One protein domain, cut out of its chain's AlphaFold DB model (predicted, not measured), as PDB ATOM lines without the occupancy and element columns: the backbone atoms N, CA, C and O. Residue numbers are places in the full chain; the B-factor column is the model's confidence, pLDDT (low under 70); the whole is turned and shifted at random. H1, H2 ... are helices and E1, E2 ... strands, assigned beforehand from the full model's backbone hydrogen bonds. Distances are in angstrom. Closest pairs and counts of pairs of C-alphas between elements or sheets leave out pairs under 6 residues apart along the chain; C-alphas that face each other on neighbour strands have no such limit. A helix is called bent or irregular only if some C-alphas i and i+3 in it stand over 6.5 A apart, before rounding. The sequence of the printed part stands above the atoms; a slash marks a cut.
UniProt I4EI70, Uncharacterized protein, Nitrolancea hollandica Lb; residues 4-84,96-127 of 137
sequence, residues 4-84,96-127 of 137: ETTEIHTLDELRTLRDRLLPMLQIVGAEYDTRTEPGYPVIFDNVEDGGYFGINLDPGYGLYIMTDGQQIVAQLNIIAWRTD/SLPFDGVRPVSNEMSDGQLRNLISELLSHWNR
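Overview. This is residues 4 to 84 and 96 to 127 of the 137 residues of an uncharacterized protein of Nitrolancea hollandica Lb (UniProt I4EI70). A single twisted sheet of five strands has one face covered by two long helices: H1, bent into two arms, H1a over E3 and the rim of E2 and H1b over E1 and E2, and H3 over E3 and E4, beside H1b. No long helix covers the other face, and the short H2 only grazes the sheet. The printed part has 113 residues, with elements in the order H1 E1 H2 E2 E3 E4 E5 H3; the sheet runs E1 - E2 - E3 - E4 - E5, all antiparallel, and the class is mixed, helices and strands. It is compact, with a radius of gyration of the C-alphas of 14.2 A, and elongated in outline, 48 by 31 by 26 A.

Along the chain. Find C-alpha 4 at (-35.094, 26.127, -9.264), where H1, residues 4 to 32, begins. By its hydrogen bonds it was assigned as one helix, but it is bent: C-alphas 20 and 23 are 6.6 A apart. Its arms are H1a, residues 4 to 20, 25.0 A, and H1b, residues 23 to 32, 14.3 A. Next come E1, residues 42 to 46, and H2, residues 47 to 50. E2, residues 52 to 58, and E3, residues 61 to 67, follow. E4, residues 72 to 81, spans 28.2 A, and E5, residues 96 to 105, 27.0 A. H3, residues 111 to 126, spans 22.1 A, with a kink of 26 degrees near residue 118, and ends at C-alpha 126 (-51.165, -4.725, 13.773).

Arrangement. Start in the sheet, where E1 and E2 are antiparallel neighbours: N 44 and O 54 are within hydrogen-bond range, 2.9 A apart. E2, E3 and E4 form a meander, each strand the antiparallel neighbour of the one before, with hairpins E2 and E3, and E3 and E4; look at N 55 and O 63, 2.9 A, and N 64 and O 75, 2.9 A. At the edge strand E5, see N 76 and O 101, 2.9 A. H1a, H1b and H3 lie on the same face, making two layers, helices on one face of a sheet. H1b is over E1 and E2 at a height of 9.2 A; its Leu 25 comes closest to Ile 55 of E2, C-alphas 6.6 A apart. H3 is over E3 and E4 at 9.5 A; the closest C-alphas to E3 are Trp 125 and Tyr 61, 6.5 A. H1a is over E3 and only just over E2, with 3 of its C-alphas, at 8.1 A. H1b and H3 are close but not clearly touching, at a shallow tilt of 20 degrees, the same way; the closest C-alphas, Leu 25 and Ile 118, are 7.9 A apart. With its residues 11 to 18 alone H1a touches H2, the closest C-alphas being Arg 15 and Val 47, 6.9 A. In H1a and H1b every O i to N i+4 pair is within hydrogen-bond range, in H3 11 of 12, and H2 is too short for such a pair.

Size, cuts and confidence. The two farthest C-alphas, Thr 5 and Asp 84, are 50.1 A apart. Residues 85 to 95 are not printed; C-alphas 84 and 96 across this cut are 12.1 A apart. Of the links printed whole, H1 to E1 is short, the others tight. The model's mean pLDDT over the printed residues is 88.8, and residues 80 to 84 and 96 to 99 are under 70.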
ATOM      1  N   GLU A   4     -34.464  26.914  -8.192       71.38
ATOM      2  CA  GLU A   4     -35.094  26.127  -9.264       71.38
ATOM      3  C   GLU A   4     -34.297  24.859  -9.630       71.38
ATOM      4  O   GLU A   4     -34.865  23.790  -9.818       71.38
ATOM      5  N   THR A   5     -32.960  24.929  -9.648       74.25
ATOM      6  CA  THR A   5     -32.105  23.745  -9.874       74.25
ATOM      7  C   THR A   5     -32.179  22.740  -8.722       74.25
ATOM      8  O   THR A   5     -32.092  21.538  -8.957       74.25
ATOM      9  N   THR A   6     -32.339  23.227  -7.490       77.75
ATOM     10  CA  THR A   6     -32.438  22.375  -6.296       77.75
ATOM     11  C   THR A   6     -33.770  21.632  -6.289       77.75
ATOM     12  O   THR A   6     -33.784  20.424  -6.107       77.75
ATOM     13  N   GLU A   7     -34.873  22.320  -6.589       78.69
ATOM     14  CA  GLU A   7     -36.211  21.715  -6.649       78.69
ATOM     15  C   GLU A   7     -36.308  20.604  -7.704       78.69
ATOM     16  O   GLU A   7     -36.838  19.530  -7.418       78.69
ATOM     17  N   ILE A   8     -35.738  20.819  -8.897       81.50
ATOM     18  CA  ILE A   8     -35.705  19.803  -9.962       81.50
ATOM     19  C   ILE A   8     -34.936  18.558  -9.503       81.50
ATOM     20  O   ILE A   8     -35.397  17.437  -9.704       81.50
ATOM     21  N   HIS A   9     -33.790  18.748  -8.843       87.56
ATOM     22  CA  HIS A   9     -32.985  17.641  -8.329       87.56
ATOM     23  C   HIS A   9     -33.731  16.841  -7.254       87.56
ATOM     24  O   HIS A   9     -33.764  15.613  -7.306       87.56
ATOM     25  N   THR A  10     -34.373  17.525  -6.305       90.19
ATOM     26  CA  THR A  10     -35.155  16.878  -5.243       90.19
ATOM     27  C   THR A  10     -36.338  16.092  -5.814       90.19
ATOM     28  O   THR A  10     -36.648  14.998  -5.342       90.19
ATOM     29  N   LEU A  11     -36.985  16.603  -6.866       92.06
ATOM     30  CA  LEU A  11     -38.064  15.893  -7.549       92.06
ATOM     31  C   LEU A  11     -37.562  14.619  -8.251       92.06
ATOM     32  O   LEU A  11     -38.213  13.577  -8.169       92.06
ATOM     33  N   ASP A  12     -36.392  14.662  -8.889       93.56
ATOM     34  CA  ASP A  12     -35.779  13.481  -9.513       93.56
ATOM     35  C   ASP A  12     -35.358  12.419  -8.480       93.56
ATOM     36  O   ASP A  12     -35.547  11.213  -8.687       93.56
ATOM     37  N   GLU A  13     -34.849  12.846  -7.324       94.19
ATOM     38  CA  GLU A  13     -34.599  11.948  -6.193       94.19
ATOM     39  C   GLU A  13     -35.895  11.303  -5.684       94.19
ATOM     40  O   GLU A  13     -35.928  10.094  -5.424       94.19
ATOM     41  N   LEU A  14     -36.979  12.079  -5.592       95.31
ATOM     42  CA  LEU A  14     -38.287  11.583  -5.179       95.31
ATOM     43  C   LEU A  14     -38.845  10.560  -6.176       95.31
ATOM     44  O   LEU A  14     -39.354   9.522  -5.751       95.31
ATOM     45  N   ARG A  15     -38.694  10.796  -7.486       95.69
ATOM     46  CA  ARG A  15     -39.043   9.822  -8.538       95.69
ATOM     47  C   ARG A  15     -38.259   8.521  -8.378       95.69
ATOM     48  O   ARG A  15     -38.838   7.441  -8.446       95.69
ATOM     49  N   THR A  16     -36.966   8.610  -8.075       95.56
ATOM     50  CA  THR A  16     -36.135   7.413  -7.863       95.56
ATOM     51  C   THR A  16     -36.586   6.619  -6.633       95.56
ATOM     52  O   THR A  16     -36.665   5.388  -6.665       95.56
ATOM     53  N   LEU A  17     -36.930   7.308  -5.543       96.12
ATOM     54  CA  LEU A  17     -37.499   6.676  -4.352       96.12
ATOM     55  C   LEU A  17     -38.867   6.047  -4.633       96.12
ATOM     56  O   LEU A  17     -39.124   4.933  -4.173       96.12
ATOM     57  N   ARG A  18     -39.723   6.725  -5.405       96.25
ATOM     58  CA  ARG A  18     -41.021   6.213  -5.859       96.25
ATOM     59  C   ARG A  18     -40.848   4.907  -6.621       96.25
ATOM     60  O   ARG A  18     -41.471   3.920  -6.245       96.25
ATOM     61  N   ASP A  19     -39.972   4.862  -7.617       96.62
ATOM     62  CA  ASP A  19     -39.779   3.670  -8.451       96.62
ATOM     63  C   ASP A  19     -39.312   2.450  -7.639       96.62
ATOM     64  O   ASP A  19     -39.630   1.306  -7.973       96.62
ATOM     65  N   ARG A  20     -38.606   2.683  -6.527       96.12
ATOM     66  CA  ARG A  20     -38.153   1.632  -5.605       96.12
ATOM     67  C   ARG A  20     -39.222   1.223  -4.594       96.12
ATOM     68  O   ARG A  20     -39.405   0.033  -4.341       96.12
ATOM     69  N   LEU A  21     -39.901   2.189  -3.975       96.12
ATOM     70  CA  LEU A  21     -40.789   1.948  -2.836       96.12
ATOM     71  C   LEU A  21     -42.229   1.641  -3.270       96.12
ATOM     72  O   LEU A  21     -42.867   0.784  -2.661       96.12
ATOM     73  N   LEU A  22     -42.737   2.280  -4.325       96.81
ATOM     74  CA  LEU A  22     -44.120   2.125  -4.786       96.81
ATOM     75  C   LEU A  22     -44.493   0.660  -5.089       96.81
ATOM     76  O   LEU A  22     -45.546   0.232  -4.615       96.81
ATOM     77  N   PRO A  23     -43.649  -0.161  -5.751       97.50
ATOM     78  CA  PRO A  23     -43.950  -1.583  -5.935       97.50
ATOM     79  C   PRO A  23     -44.081  -2.345  -4.610       97.50
ATOM     80  O   PRO A  23     -44.910  -3.246  -4.484       97.50
ATOM     81  N   MET A  24     -43.298  -1.977  -3.589       96.94
ATOM     82  CA  MET A  24     -43.407  -2.585  -2.258       96.94
ATOM     83  C   MET A  24     -44.729  -2.197  -1.588       96.94
ATOM     84  O   MET A  24     -45.387  -3.052  -0.998       96.94
ATOM     85  N   LEU A  25     -45.146  -0.933  -1.719       96.81
ATOM     86  CA  LEU A  25     -46.436  -0.458  -1.211       96.81
ATOM     87  C   LEU A  25     -47.614  -1.144  -1.911       96.81
ATOM     88  O   LEU A  25     -48.587  -1.480  -1.250       96.81
ATOM     89  N   GLN A  26     -47.515  -1.410  -3.216       97.19
ATOM     90  CA  GLN A  26     -48.527  -2.157  -3.973       97.19
ATOM     91  C   GLN A  26     -48.691  -3.593  -3.471       97.19
ATOM     92  O   GLN A  26     -49.819  -4.054  -3.301       97.19
ATOM     93  N   ILE A  27     -47.584  -4.281  -3.178       96.44
ATOM     94  CA  ILE A  27     -47.619  -5.631  -2.595       96.44
ATOM     95  C   ILE A  27     -48.283  -5.601  -1.213       96.44
ATOM     96  O   ILE A  27     -49.167  -6.411  -0.941       96.44
ATOM     97  N   VAL A  28     -47.899  -4.646  -0.362       95.06
ATOM     98  CA  VAL A  28     -48.512  -4.462   0.963       95.06
ATOM     99  C   VAL A  28     -50.000  -4.148   0.839       95.06
ATOM    100  O   VAL A  28     -50.804  -4.720   1.569       95.06
ATOM    101  N   GLY A  29     -50.379  -3.282  -0.101       94.75
ATOM    102  CA  GLY A  29     -51.772  -2.949  -0.376       94.75
ATOM    103  C   GLY A  29     -52.589  -4.190  -0.730       94.75
ATOM    104  O   GLY A  29     -53.620  -4.438  -0.118       94.75
ATOM    105  N   ALA A  30     -52.083  -5.025  -1.638       94.50
ATOM    106  CA  ALA A  30     -52.743  -6.275  -2.011       94.50
ATOM    107  C   ALA A  30     -52.867  -7.266  -0.837       94.50
ATOM    108  O   ALA A  30     -53.881  -7.949  -0.711       94.50
ATOM    109  N   GLU A  31     -51.863  -7.350   0.039       92.94
ATOM    110  CA  GLU A  31     -51.913  -8.213   1.227       92.94
ATOM    111  C   GLU A  31     -52.947  -7.724   2.260       92.94
ATOM    112  O   GLU A  31     -53.606  -8.530   2.927       92.94
ATOM    113  N   TYR A  32     -53.090  -6.406   2.403       90.50
ATOM    114  CA  TYR A  32     -53.928  -5.782   3.426       90.50
ATOM    115  C   TYR A  32     -55.348  -5.439   2.966       90.50
ATOM    116  O   TYR A  32     -56.178  -5.169   3.827       90.50
ATOM    117  N   ASP A  33     -55.660  -5.557   1.674       88.94
ATOM    118  CA  ASP A  33     -56.987  -5.309   1.080       88.94
ATOM    119  C   ASP A  33     -58.138  -6.022   1.811       88.94
ATOM    120  O   ASP A  33     -59.221  -5.481   1.997       88.94
ATOM    121  N   THR A  34     -57.889  -7.232   2.320       87.00
ATOM    122  CA  THR A  34     -58.903  -8.017   3.051       87.00
ATOM    123  C   THR A  34     -58.924  -7.768   4.563       87.00
ATOM    124  O   THR A  34     -59.699  -8.392   5.291       87.00
ATOM    125  N   ARG A  35     -58.021  -6.924   5.067       84.75
ATOM    126  CA  ARG A  35     -57.757  -6.722   6.501       84.75
ATOM    127  C   ARG A  35     -58.132  -5.323   6.980       84.75
ATOM    128  O   ARG A  35     -58.233  -5.126   8.188       84.75
ATOM    129  N   THR A  36     -58.287  -4.380   6.062       87.00
ATOM    130  CA  THR A  36     -58.594  -2.975   6.322       87.00
ATOM    131  C   THR A  36     -60.077  -2.682   6.108       87.00
ATOM    132  O   THR A  36     -60.830  -3.517   5.603       87.00
ATOM    133  N   GLU A  37     -60.524  -1.502   6.531       84.12
ATOM    134  CA  GLU A  37     -61.901  -1.071   6.296       84.12
ATOM    135  C   GLU A  37     -62.178  -0.830   4.799       84.12
ATOM    136  O   GLU A  37     -61.252  -0.532   4.037       84.12
ATOM    137  N   PRO A  38     -63.446  -0.919   4.349       86.31
ATOM    138  CA  PRO A  38     -63.809  -0.618   2.970       86.31
ATOM    139  C   PRO A  38     -63.297   0.754   2.515       86.31
ATOM    140  O   PRO A  38     -63.525   1.767   3.173       86.31
ATOM    141  N   GLY A  39     -62.642   0.783   1.355       87.56
ATOM    142  CA  GLY A  39     -61.998   1.988   0.826       87.56
ATOM    143  C   GLY A  39     -60.525   2.130   1.210       87.56
ATOM    144  O   GLY A  39     -59.884   3.055   0.725       87.56
ATOM    145  N   TYR A  40     -59.984   1.207   2.008       91.38
ATOM    146  CA  TYR A  40     -58.560   1.052   2.293       91.38
ATOM    147  C   TYR A  40     -58.086  -0.352   1.884       91.38
ATOM    148  O   TYR A  40     -58.904  -1.274   1.865       91.38
ATOM    149  N   PRO A  41     -56.786  -0.540   1.602       94.44
ATOM    150  CA  PRO A  41     -55.727   0.463   1.630       94.44
ATOM    151  C   PRO A  41     -55.758   1.389   0.408       94.44
ATOM    152  O   PRO A  41     -56.092   0.982  -0.701       94.44
ATOM    153  N   VAL A  42     -55.369   2.650   0.606       95.44
ATOM    154  CA  VAL A  42     -55.253   3.647  -0.469       95.44
ATOM    155  C   VAL A  42     -53.784   3.907  -0.739       95.44
ATOM    156  O   VAL A  42     -53.054   4.316   0.160       95.44
ATOM    157  N   ILE A  43     -53.355   3.695  -1.979       96.75
ATOM    158  CA  ILE A  43     -52.013   4.051  -2.437       96.75
ATOM    159  C   ILE A  43     -52.104   5.387  -3.163       96.75
ATOM    160  O   ILE A  43     -52.944   5.567  -4.044       96.75
ATOM    161  N   PHE A  44     -51.224   6.310  -2.796       95.00
ATOM    162  CA  PHE A  44     -51.111   7.618  -3.424       95.00
ATOM    163  C   PHE A  44     -49.849   7.661  -4.260       95.00
ATOM    164  O   PHE A  44     -48.783   7.241  -3.810       95.00
ATOM    165  N   ASP A  45     -49.972   8.218  -5.453       96.69
ATOM    166  CA  ASP A  45     -48.856   8.463  -6.346       96.69
ATOM    167  C   ASP A  45     -49.114   9.775  -7.076       96.69
ATOM    168  O   ASP A  45     -49.779   9.818  -8.108       96.69
ATOM    169  N   ASN A  46     -48.671  10.863  -6.456       94.69
ATOM    170  CA  ASN A  46     -48.826  12.208  -6.978       94.69
ATOM    171  C   ASN A  46     -47.491  12.953  -6.894       94.69
ATOM    172  O   ASN A  46     -47.399  14.049  -6.342       94.69
ATOM    173  N   VAL A  47     -46.427  12.316  -7.387       94.19
ATOM    174  CA  VAL A  47     -45.084  12.905  -7.381       94.19
ATOM    175  C   VAL A  47     -45.014  14.129  -8.294       94.19
ATOM    176  O   VAL A  47     -44.408  15.119  -7.909       94.19
ATOM    177  N   GLU A  48     -45.680  14.091  -9.449       90.00
ATOM    178  CA  GLU A  48     -45.578  15.139 -10.473       90.00
ATOM    179  C   GLU A  48     -46.307  16.436 -10.096       90.00
ATOM    180  O   GLU A  48     -45.715  17.508 -10.190       90.00
ATOM    181  N   ASP A  49     -47.560  16.356  -9.629       87.94
ATOM    182  CA  ASP A  49     -48.346  17.556  -9.300       87.94
ATOM    183  C   ASP A  49     -48.312  17.894  -7.801       87.94
ATOM    184  O   ASP A  49     -48.494  19.046  -7.412       87.94
ATOM    185  N   GLY A  50     -48.123  16.885  -6.944       86.94
ATOM    186  CA  GLY A  50     -48.203  17.019  -5.489       86.94
ATOM    187  C   GLY A  50     -46.878  16.871  -4.744       86.94
ATOM    188  O   GLY A  50     -46.816  17.252  -3.577       86.94
ATOM    189  N   GLY A  51     -45.834  16.312  -5.363       93.56
ATOM    190  CA  GLY A  51     -44.561  16.044  -4.693       93.56
ATOM    191  C   GLY A  51     -44.643  14.981  -3.591       93.56
ATOM    192  O   GLY A  51     -43.863  15.034  -2.641       93.56
ATOM    193  N   TYR A  52     -45.581  14.027  -3.673       95.19
ATOM    194  CA  TYR A  52     -45.686  12.946  -2.686       95.19
ATOM    195  C   TYR A  52     -46.210  11.624  -3.250       95.19
ATOM    196  O   TYR A  52     -46.927  11.567  -4.247       95.19
ATOM    197  N   PHE A  53     -45.899  10.540  -2.549       97.50
ATOM    198  CA  PHE A  53     -46.495   9.225  -2.755       97.50
ATOM    199  C   PHE A  53     -46.523   8.454  -1.428       97.50
ATOM    200  O   PHE A  53     -45.848   8.831  -0.469       97.50
ATOM    201  N   GLY A  54     -47.311   7.388  -1.326       96.81
ATOM    202  CA  GLY A  54     -47.443   6.680  -0.057       96.81
ATOM    203  C   GLY A  54     -48.593   5.691   0.003       96.81
ATOM    204  O   GLY A  54     -49.177   5.328  -1.015       96.81
ATOM    205  N   ILE A  55     -48.918   5.261   1.218       97.19
ATOM    206  CA  ILE A  55     -50.026   4.352   1.500       97.19
ATOM    207  C   ILE A  55     -50.749   4.767   2.779       97.19
ATOM    208  O   ILE A  55     -50.106   5.102   3.772       97.19
ATOM    209  N   ASN A  56     -52.074   4.661   2.773       95.00
ATOM    210  CA  ASN A  56     -52.893   4.602   3.977       95.00
ATOM    211  C   ASN A  56     -53.499   3.215   4.111       95.00
ATOM    212  O   ASN A  56     -54.108   2.710   3.171       95.00
ATOM    213  N   LEU A  57     -53.375   2.628   5.294       92.31
ATOM    214  CA  LEU A  57     -54.054   1.384   5.653       92.31
ATOM    215  C   LEU A  57     -55.398   1.653   6.334       92.31
ATOM    216  O   LEU A  57     -56.253   0.779   6.364       92.31
ATOM    217  N   ASP A  58     -55.557   2.838   6.921       88.06
ATOM    218  CA  ASP A  58     -56.722   3.253   7.705       88.06
ATOM    219  C   ASP A  58     -56.652   4.787   7.906       88.06
ATOM    220  O   ASP A  58     -55.546   5.335   7.782       88.06
ATOM    221  N   PRO A  59     -57.730   5.515   8.276       81.38
ATOM    222  CA  PRO A  59     -57.687   6.970   8.474       81.38
ATOM    223  C   PRO A  59     -56.626   7.463   9.470       81.38
ATOM    224  O   PRO A  59     -56.251   8.632   9.436       81.38
ATOM    225  N   GLY A  60     -56.140   6.594  10.362       84.50
ATOM    226  CA  GLY A  60     -55.107   6.911  11.351       84.50
ATOM    227  C   GLY A  60     -53.743   6.261  11.115       84.50
ATOM    228  O   GLY A  60     -52.891   6.358  11.996       84.50
ATOM    229  N   TYR A  61     -53.552   5.550  10.000       90.38
ATOM    230  CA  TYR A  61     -52.355   4.748   9.740       90.38
ATOM    231  C   TYR A  61     -51.878   4.939   8.306       90.38
ATOM    232  O   TYR A  61     -52.413   4.329   7.378       90.38
ATOM    233  N   GLY A  62     -50.840   5.755   8.141       94.00
ATOM    234  CA  GLY A  62     -50.304   6.101   6.833       94.00
ATOM    235  C   GLY A  62     -48.801   6.314   6.826       94.00
ATOM    236  O   GLY A  62     -48.210   6.724   7.823       94.00
ATOM    237  N   LEU A  63     -48.188   6.046   5.680       96.12
ATOM    238  CA  LEU A  63     -46.803   6.379   5.379       96.12
ATOM    239  C   LEU A  63     -46.779   7.199   4.095       96.12
ATOM    240  O   LEU A  63     -47.221   6.726   3.049       96.12
ATOM    241  N   TYR A  64     -46.205   8.390   4.179       95.62
ATOM    242  CA  TYR A  64     -46.071   9.325   3.074       95.62
ATOM    243  C   TYR A  64     -44.603   9.653   2.870       95.62
ATOM    244  O   TYR A  64     -43.902   9.966   3.829       95.62
ATOM    245  N   ILE A  65     -44.148   9.611   1.627       96.62
ATOM    246  CA  ILE A  65     -42.869  10.167   1.206       96.62
ATOM    247  C   ILE A  65     -43.191  11.438   0.439       96.62
ATOM    248  O   ILE A  65     -43.939  11.391  -0.537       96.62
ATOM    249  N   MET A  66     -42.673  12.567   0.898       95.19
ATOM    250  CA  MET A  66     -43.005  13.877   0.348       95.19
ATOM    251  C   MET A  66     -41.785  14.781   0.298       95.19
ATOM    252  O   MET A  66     -40.807  14.557   1.013       95.19
ATOM    253  N   THR A  67     -41.859  15.816  -0.529       92.94
ATOM    254  CA  THR A  67     -40.845  16.863  -0.594       92.94
ATOM    255  C   THR A  67     -41.451  18.249  -0.419       92.94
ATOM    256  O   THR A  67     -42.567  18.512  -0.856       92.94
ATOM    257  N   ASP A  68     -40.692  19.140   0.215       85.50
ATOM    258  CA  ASP A  68     -40.945  20.584   0.267       85.50
ATOM    259  C   ASP A  68     -40.118  21.362  -0.781       85.50
ATOM    260  O   ASP A  68     -40.054  22.590  -0.740       85.50
ATOM    261  N   GLY A  69     -39.457  20.649  -1.703       83.81
ATOM    262  CA  GLY A  69     -38.533  21.190  -2.702       83.81
ATOM    263  C   GLY A  69     -37.080  21.293  -2.225       83.81
ATOM    264  O   GLY A  69     -36.170  21.350  -3.051       83.81
ATOM    265  N   GLN A  70     -36.832  21.259  -0.911       85.94
ATOM    266  CA  GLN A  70     -35.483  21.318  -0.336       85.94
ATOM    267  C   GLN A  70     -34.991  19.960   0.149       85.94
ATOM    268  O   GLN A  70     -33.808  19.651   0.026       85.94
ATOM    269  N   GLN A  71     -35.886  19.162   0.721       90.69
ATOM    270  CA  GLN A  71     -35.574  17.842   1.250       90.69
ATOM    271  C   GLN A  71     -36.722  16.873   0.993       90.69
ATOM    272  O   GLN A  71     -37.857  17.264   0.709       90.69
ATOM    273  N   ILE A  72     -36.419  15.585   1.117       94.88
ATOM    274  CA  ILE A  72     -37.413  14.519   1.095       94.88
ATOM    275  C   ILE A  72     -37.589  14.015   2.521       94.88
ATOM    276  O   ILE A  72     -36.620  13.761   3.242       94.88
ATOM    277  N   VAL A  73     -38.838  13.860   2.939       95.25
ATOM    278  CA  VAL A  73     -39.190  13.361   4.263       95.25
ATOM    279  C   VAL A  73     -40.158  12.194   4.154       95.25
ATOM    280  O   VAL A  73     -41.040  12.167   3.299       95.25
ATOM    281  N   ALA A  74     -39.998  11.227   5.053       95.38
ATOM    282  CA  ALA A  74     -41.035  10.260   5.360       95.38
ATOM    283  C   ALA A  74     -41.848  10.773   6.542       95.38
ATOM    284  O   ALA A  74     -41.303  10.966   7.631       95.38
ATOM    285  N   GLN A  75     -43.147  10.930   6.332       94.19
ATOM    286  CA  GLN A  75     -44.125  11.176   7.371       94.19
ATOM    287  C   GLN A  75     -44.880   9.879   7.667       94.19
ATOM    288  O   GLN A  75     -45.529   9.299   6.796       94.19
ATOM    289  N   LEU A  76     -44.776   9.420   8.910       93.06
ATOM    290  CA  LEU A  76     -45.516   8.286   9.441       93.06
ATOM    291  C   LEU A  76     -46.638   8.808  10.339       93.06
ATOM    292  O   LEU A  76     -46.354   9.360  11.398       93.06
ATOM    293  N   ASN A  77     -47.885   8.584   9.939       90.38
ATOM    294  CA  ASN A  77     -49.063   8.911  10.733       90.38
ATOM    295  C   ASN A  77     -49.544   7.630  11.412       90.38
ATOM    296  O   ASN A  77     -49.876   6.660  10.728       90.38
ATOM    297  N   ILE A  78     -49.561   7.611  12.742       87.44
ATOM    298  CA  ILE A  78     -50.042   6.478  13.538       87.44
ATOM    299  C   ILE A  78     -50.902   6.968  14.700       87.44
ATOM    300  O   ILE A  78     -50.684   8.036  15.270       87.44
ATOM    301  N   ILE A  79     -51.849   6.140  15.125       80.25
ATOM    302  CA  ILE A  79     -52.583   6.375  16.365       80.25
ATOM    303  C   ILE A  79     -51.797   5.799  17.551       80.25
ATOM    304  O   ILE A  79     -51.580   4.587  17.653       80.25
ATOM    305  N   ALA A  80     -51.417   6.667  18.490       68.50
ATOM    306  CA  ALA A  80     -50.896   6.271  19.789       68.50
ATOM    307  C   ALA A  80     -52.060   5.982  20.750       68.50
ATOM    308  O   ALA A  80     -52.751   6.883  21.234       68.50
ATOM    309  N   TRP A  81     -52.271   4.700  21.040       64.81
ATOM    310  CA  TRP A  81     -53.246   4.249  22.029       64.81
ATOM    311  C   TRP A  81     -52.691   4.445  23.445       64.81
ATOM    312  O   TRP A  81     -51.584   3.999  23.752       64.81
ATOM    313  N   ARG A  82     -53.449   5.090  24.341       60.22
ATOM    314  CA  ARG A  82     -53.055   5.190  25.757       60.22
ATOM    315  C   ARG A  82     -53.194   3.831  26.445       60.22
ATOM    316  O   ARG A  82     -54.296   3.405  26.768       60.22
ATOM    317  N   THR A  83     -52.067   3.199  26.754       54.62
ATOM    318  CA  THR A  83     -51.985   1.978  27.573       54.62
ATOM    319  C   THR A  83     -51.775   2.327  29.052       54.62
ATOM    320  O   THR A  83     -50.753   1.978  29.644       54.62
ATOM    321  N   ASP A  84     -52.680   3.092  29.667       52.69
ATOM    322  CA  ASP A  84     -52.549   3.427  31.093       52.69
ATOM    323  C   ASP A  84     -53.187   2.333  31.964       52.69
ATOM    324  O   ASP A  84     -54.385   2.342  32.244       52.69
ATOM    325  N   SER A  96     -57.259   8.374  21.527       55.25
ATOM    326  CA  SER A  96     -56.133   8.289  20.604       55.25
ATOM    327  C   SER A  96     -55.410   9.635  20.543       55.25
ATOM    328  O   SER A  96     -56.042  10.687  20.463       55.25
ATOM    329  N   LEU A  97     -54.079   9.613  20.588       60.00
ATOM    330  CA  LEU A  97     -53.265  10.762  20.192       60.00
ATOM    331  C   LEU A  97     -52.699  10.460  18.802       60.00
ATOM    332  O   LEU A  97     -52.019   9.442  18.664       60.00
ATOM    333  N   PRO A  98     -52.978  11.281  17.776       62.94
ATOM    334  CA  PRO A  98     -52.250  11.164  16.523       62.94
ATOM    335  C   PRO A  98     -50.772  11.443  16.812       62.94
ATOM    336  O   PRO A  98     -50.430  12.425  17.475       62.94
ATOM    337  N   PHE A  99     -49.909  10.529  16.387       68.38
ATOM    338  CA  PHE A  99     -48.473  10.727  16.376       68.38
ATOM    339  C   PHE A  99     -48.025  10.790  14.923       68.38
ATOM    340  O   PHE A  99     -48.202   9.826  14.174       68.38
ATOM    341  N   ASP A 100     -47.406  11.914  14.580       71.94
ATOM    342  CA  ASP A 100     -46.817  12.147  13.272       71.94
ATOM    343  C   ASP A 100     -45.293  12.135  13.435       71.94
ATOM    344  O   ASP A 100     -44.692  13.030  14.035       71.94
ATOM    345  N   GLY A 101     -44.660  11.072  12.945       80.88
ATOM    346  CA  GLY A 101     -43.210  10.942  12.905       80.88
ATOM    347  C   GLY A 101     -42.683  11.418  11.560       80.88
ATOM    348  O   GLY A 101     -42.850  10.716  10.567       80.88
ATOM    349  N   VAL A 102     -42.025  12.578  11.521       88.31
ATOM    350  CA  VAL A 102     -41.350  13.079  10.314       88.31
ATOM    351  C   VAL A 102     -39.857  12.800  10.421       88.31
ATOM    352  O   VAL A 102     -39.218  13.163  11.409       88.31
ATOM    353  N   ARG A 103     -39.284  12.156   9.403       91.00
ATOM    354  CA  ARG A 103     -37.841  11.895   9.322       91.00
ATOM    355  C   ARG A 103     -37.308  12.149   7.917       91.00
ATOM    356  O   ARG A 103     -38.007  11.836   6.955       91.00
ATOM    357  N   PRO A 104     -36.079  12.674   7.787       92.50
ATOM    358  CA  PRO A 104     -35.458  12.848   6.485       92.50
ATOM    359  C   PRO A 104     -35.240  11.488   5.817       92.50
ATOM    360  O   PRO A 104     -34.888  10.503   6.475       92.50
ATOM    361  N   VAL A 105     -35.455  11.448   4.509       92.75
ATOM    362  CA  VAL A 105     -35.212  10.293   3.644       92.75
ATOM    363  C   VAL A 105     -34.333  10.750   2.492       92.75
ATOM    364  O   VAL A 105     -34.430  11.881   2.033       92.75
ATOM    365  N   SER A 106     -33.457   9.866   2.035       91.19
ATOM    366  CA  SER A 106     -32.589  10.110   0.888       91.19
ATOM    367  C   SER A 106     -32.633   8.909  -0.044       91.19
ATOM    368  O   SER A 106     -32.826   7.772   0.400       91.19
ATOM    369  N   ASN A 107     -32.408   9.149  -1.333       90.31
ATOM    370  CA  ASN A 107     -32.244   8.091  -2.325       90.31
ATOM    371  C   ASN A 107     -31.061   7.148  -2.008       90.31
ATOM    372  O   ASN A 107     -31.057   5.986  -2.411       90.31
ATOM    373  N   GLU A 108     -30.088   7.590  -1.209       92.06
ATOM    374  CA  GLU A 108     -28.969   6.753  -0.760       92.06
ATOM    375  C   GLU A 108     -29.385   5.658   0.237       92.06
ATOM    376  O   GLU A 108     -28.623   4.724   0.499       92.06
ATOM    377  N   MET A 109     -30.597   5.738   0.802       94.31
ATOM    378  CA  MET A 109     -31.097   4.712   1.711       94.31
ATOM    379  C   MET A 109     -31.213   3.363   0.999       94.31
ATOM    380  O   MET A 109     -31.741   3.244  -0.107       94.31
ATOM    381  N   SER A 110     -30.755   2.311   1.672       95.62
ATOM    382  CA  SER A 110     -30.897   0.935   1.200       95.62
ATOM    383  C   SER A 110     -32.359   0.483   1.194       95.62
ATOM    384  O   SER A 110     -33.178   0.950   1.990       95.62
ATOM    385  N   ASP A 111     -32.680  -0.514   0.367       94.19
ATOM    386  CA  ASP A 111     -34.016  -1.128   0.346       94.19
ATOM    387  C   ASP A 111     -34.434  -1.670   1.720       94.19
ATOM    388  O   ASP A 111     -35.610  -1.645   2.068       94.19
ATOM    389  N   GLY A 112     -33.478  -2.136   2.533       95.50
ATOM    390  CA  GLY A 112     -33.744  -2.565   3.907       95.50
ATOM    391  C   GLY A 112     -34.229  -1.416   4.792       95.50
ATOM    392  O   GLY A 112     -35.212  -1.564   5.512       95.50
ATOM    393  N   GLN A 113     -33.593  -0.245   4.701       94.62
ATOM    394  CA  GLN A 113     -34.018   0.943   5.448       94.62
ATOM    395  C   GLN A 113     -35.389   1.445   4.983       94.62
ATOM    396  O   GLN A 113     -36.215   1.807   5.816       94.62
ATOM    397  N   LEU A 114     -35.655   1.407   3.677       94.56
ATOM    398  CA  LEU A 114     -36.961   1.742   3.110       94.56
ATOM    399  C   LEU A 114     -38.064   0.782   3.589       94.56
ATOM    400  O   LEU A 114     -39.125   1.215   4.035       94.56
ATOM    401  N   ARG A 115     -37.791  -0.528   3.601       95.38
ATOM    402  CA  ARG A 115     -38.707  -1.543   4.154       95.38
ATOM    403  C   ARG A 115     -38.930  -1.394   5.649       95.38
ATOM    404  O   ARG A 115     -40.012  -1.734   6.121       95.38
ATOM    405  N   ASN A 116     -37.956  -0.886   6.400       95.38
ATOM    406  CA  ASN A 116     -38.159  -0.594   7.817       95.38
ATOM    407  C   ASN A 116     -39.230   0.486   8.027       95.38
ATOM    408  O   ASN A 116     -40.006   0.358   8.969       95.38
ATOM    409  N   LEU A 117     -39.341   1.483   7.134       94.25
ATOM    410  CA  LEU A 117     -40.415   2.491   7.188       94.25
ATOM    411  C   LEU A 117     -41.797   1.832   7.094       94.25
ATOM    412  O   LEU A 117     -42.684   2.099   7.902       94.25
ATOM    413  N   ILE A 118     -41.949   0.929   6.123       95.19
ATOM    414  CA  ILE A 118     -43.171   0.147   5.910       95.19
ATOM    415  C   ILE A 118     -43.428  -0.753   7.123       95.19
ATOM    416  O   ILE A 118     -44.528  -0.790   7.661       95.19
ATOM    417  N   SER A 119     -42.399  -1.460   7.588       93.94
ATOM    418  CA  SER A 119     -42.510  -2.408   8.700       93.94
ATOM    419  C   SER A 119     -42.945  -1.724   9.994       93.94
ATOM    420  O   SER A 119     -43.699  -2.302  10.773       93.94
ATOM    421  N   GLU A 120     -42.502  -0.488  10.220       92.50
ATOM    422  CA  GLU A 120     -42.927   0.334  11.349       92.50
ATOM    423  C   GLU A 120     -44.424   0.658  11.269       92.50
ATOM    424  O   GLU A 120     -45.147   0.375  12.228       92.50
ATOM    425  N   LEU A 121     -44.914   1.129  10.113       92.69
ATOM    426  CA  LEU A 121     -46.348   1.338   9.873       92.69
ATOM    427  C   LEU A 121     -47.157   0.064  10.166       92.69
ATOM    428  O   LEU A 121     -48.109   0.093  10.949       92.69
ATOM    429  N   LEU A 122     -46.749  -1.066   9.584       92.44
ATOM    430  CA  LEU A 122     -47.440  -2.347   9.749       92.44
ATOM    431  C   LEU A 122     -47.419  -2.829  11.202       92.44
ATOM    432  O   LEU A 122     -48.418  -3.337  11.706       92.44
ATOM    433  N   SER A 123     -46.298  -2.652  11.900       90.31
ATOM    434  CA  SER A 123     -46.164  -2.967  13.324       90.31
ATOM    435  C   SER A 123     -47.158  -2.171  14.174       90.31
ATOM    436  O   SER A 123     -47.786  -2.734  15.072       90.31
ATOM    437  N   HIS A 124     -47.327  -0.877  13.891       87.69
ATOM    438  CA  HIS A 124     -48.272  -0.032  14.615       87.69
ATOM    439  C   HIS A 124     -49.727  -0.381  14.300       87.69
ATOM    440  O   HIS A 124     -50.536  -0.457  15.226       87.69
ATOM    441  N   TRP A 125     -50.054  -0.640  13.035       87.38
ATOM    442  CA  TRP A 125     -51.401  -1.044  12.631       87.38
ATOM    443  C   TRP A 125     -51.790  -2.399  13.247       87.38
ATOM    444  O   TRP A 125     -52.838  -2.530  13.870       87.38
ATOM    445  N   ASN A 126     -50.899  -3.396  13.204       86.31
ATOM    446  CA  ASN A 126     -51.165  -4.725  13.773       86.31
ATOM    447  C   ASN A 126     -51.272  -4.731  15.314       86.31
ATOM    448  O   ASN A 126     -51.774  -5.696  15.885       86.31
ATOM    449  N   ARG A 127     -50.775  -3.694  16.006       80.75
ATOM    450  CA  ARG A 127     -50.855  -3.555  17.474       80.75
ATOM    451  C   ARG A 127     -52.087  -2.790  17.955       80.75
ATOM    452  O   ARG A 127     -52.209  -2.543  19.155       80.75
TER     453      ARG A 127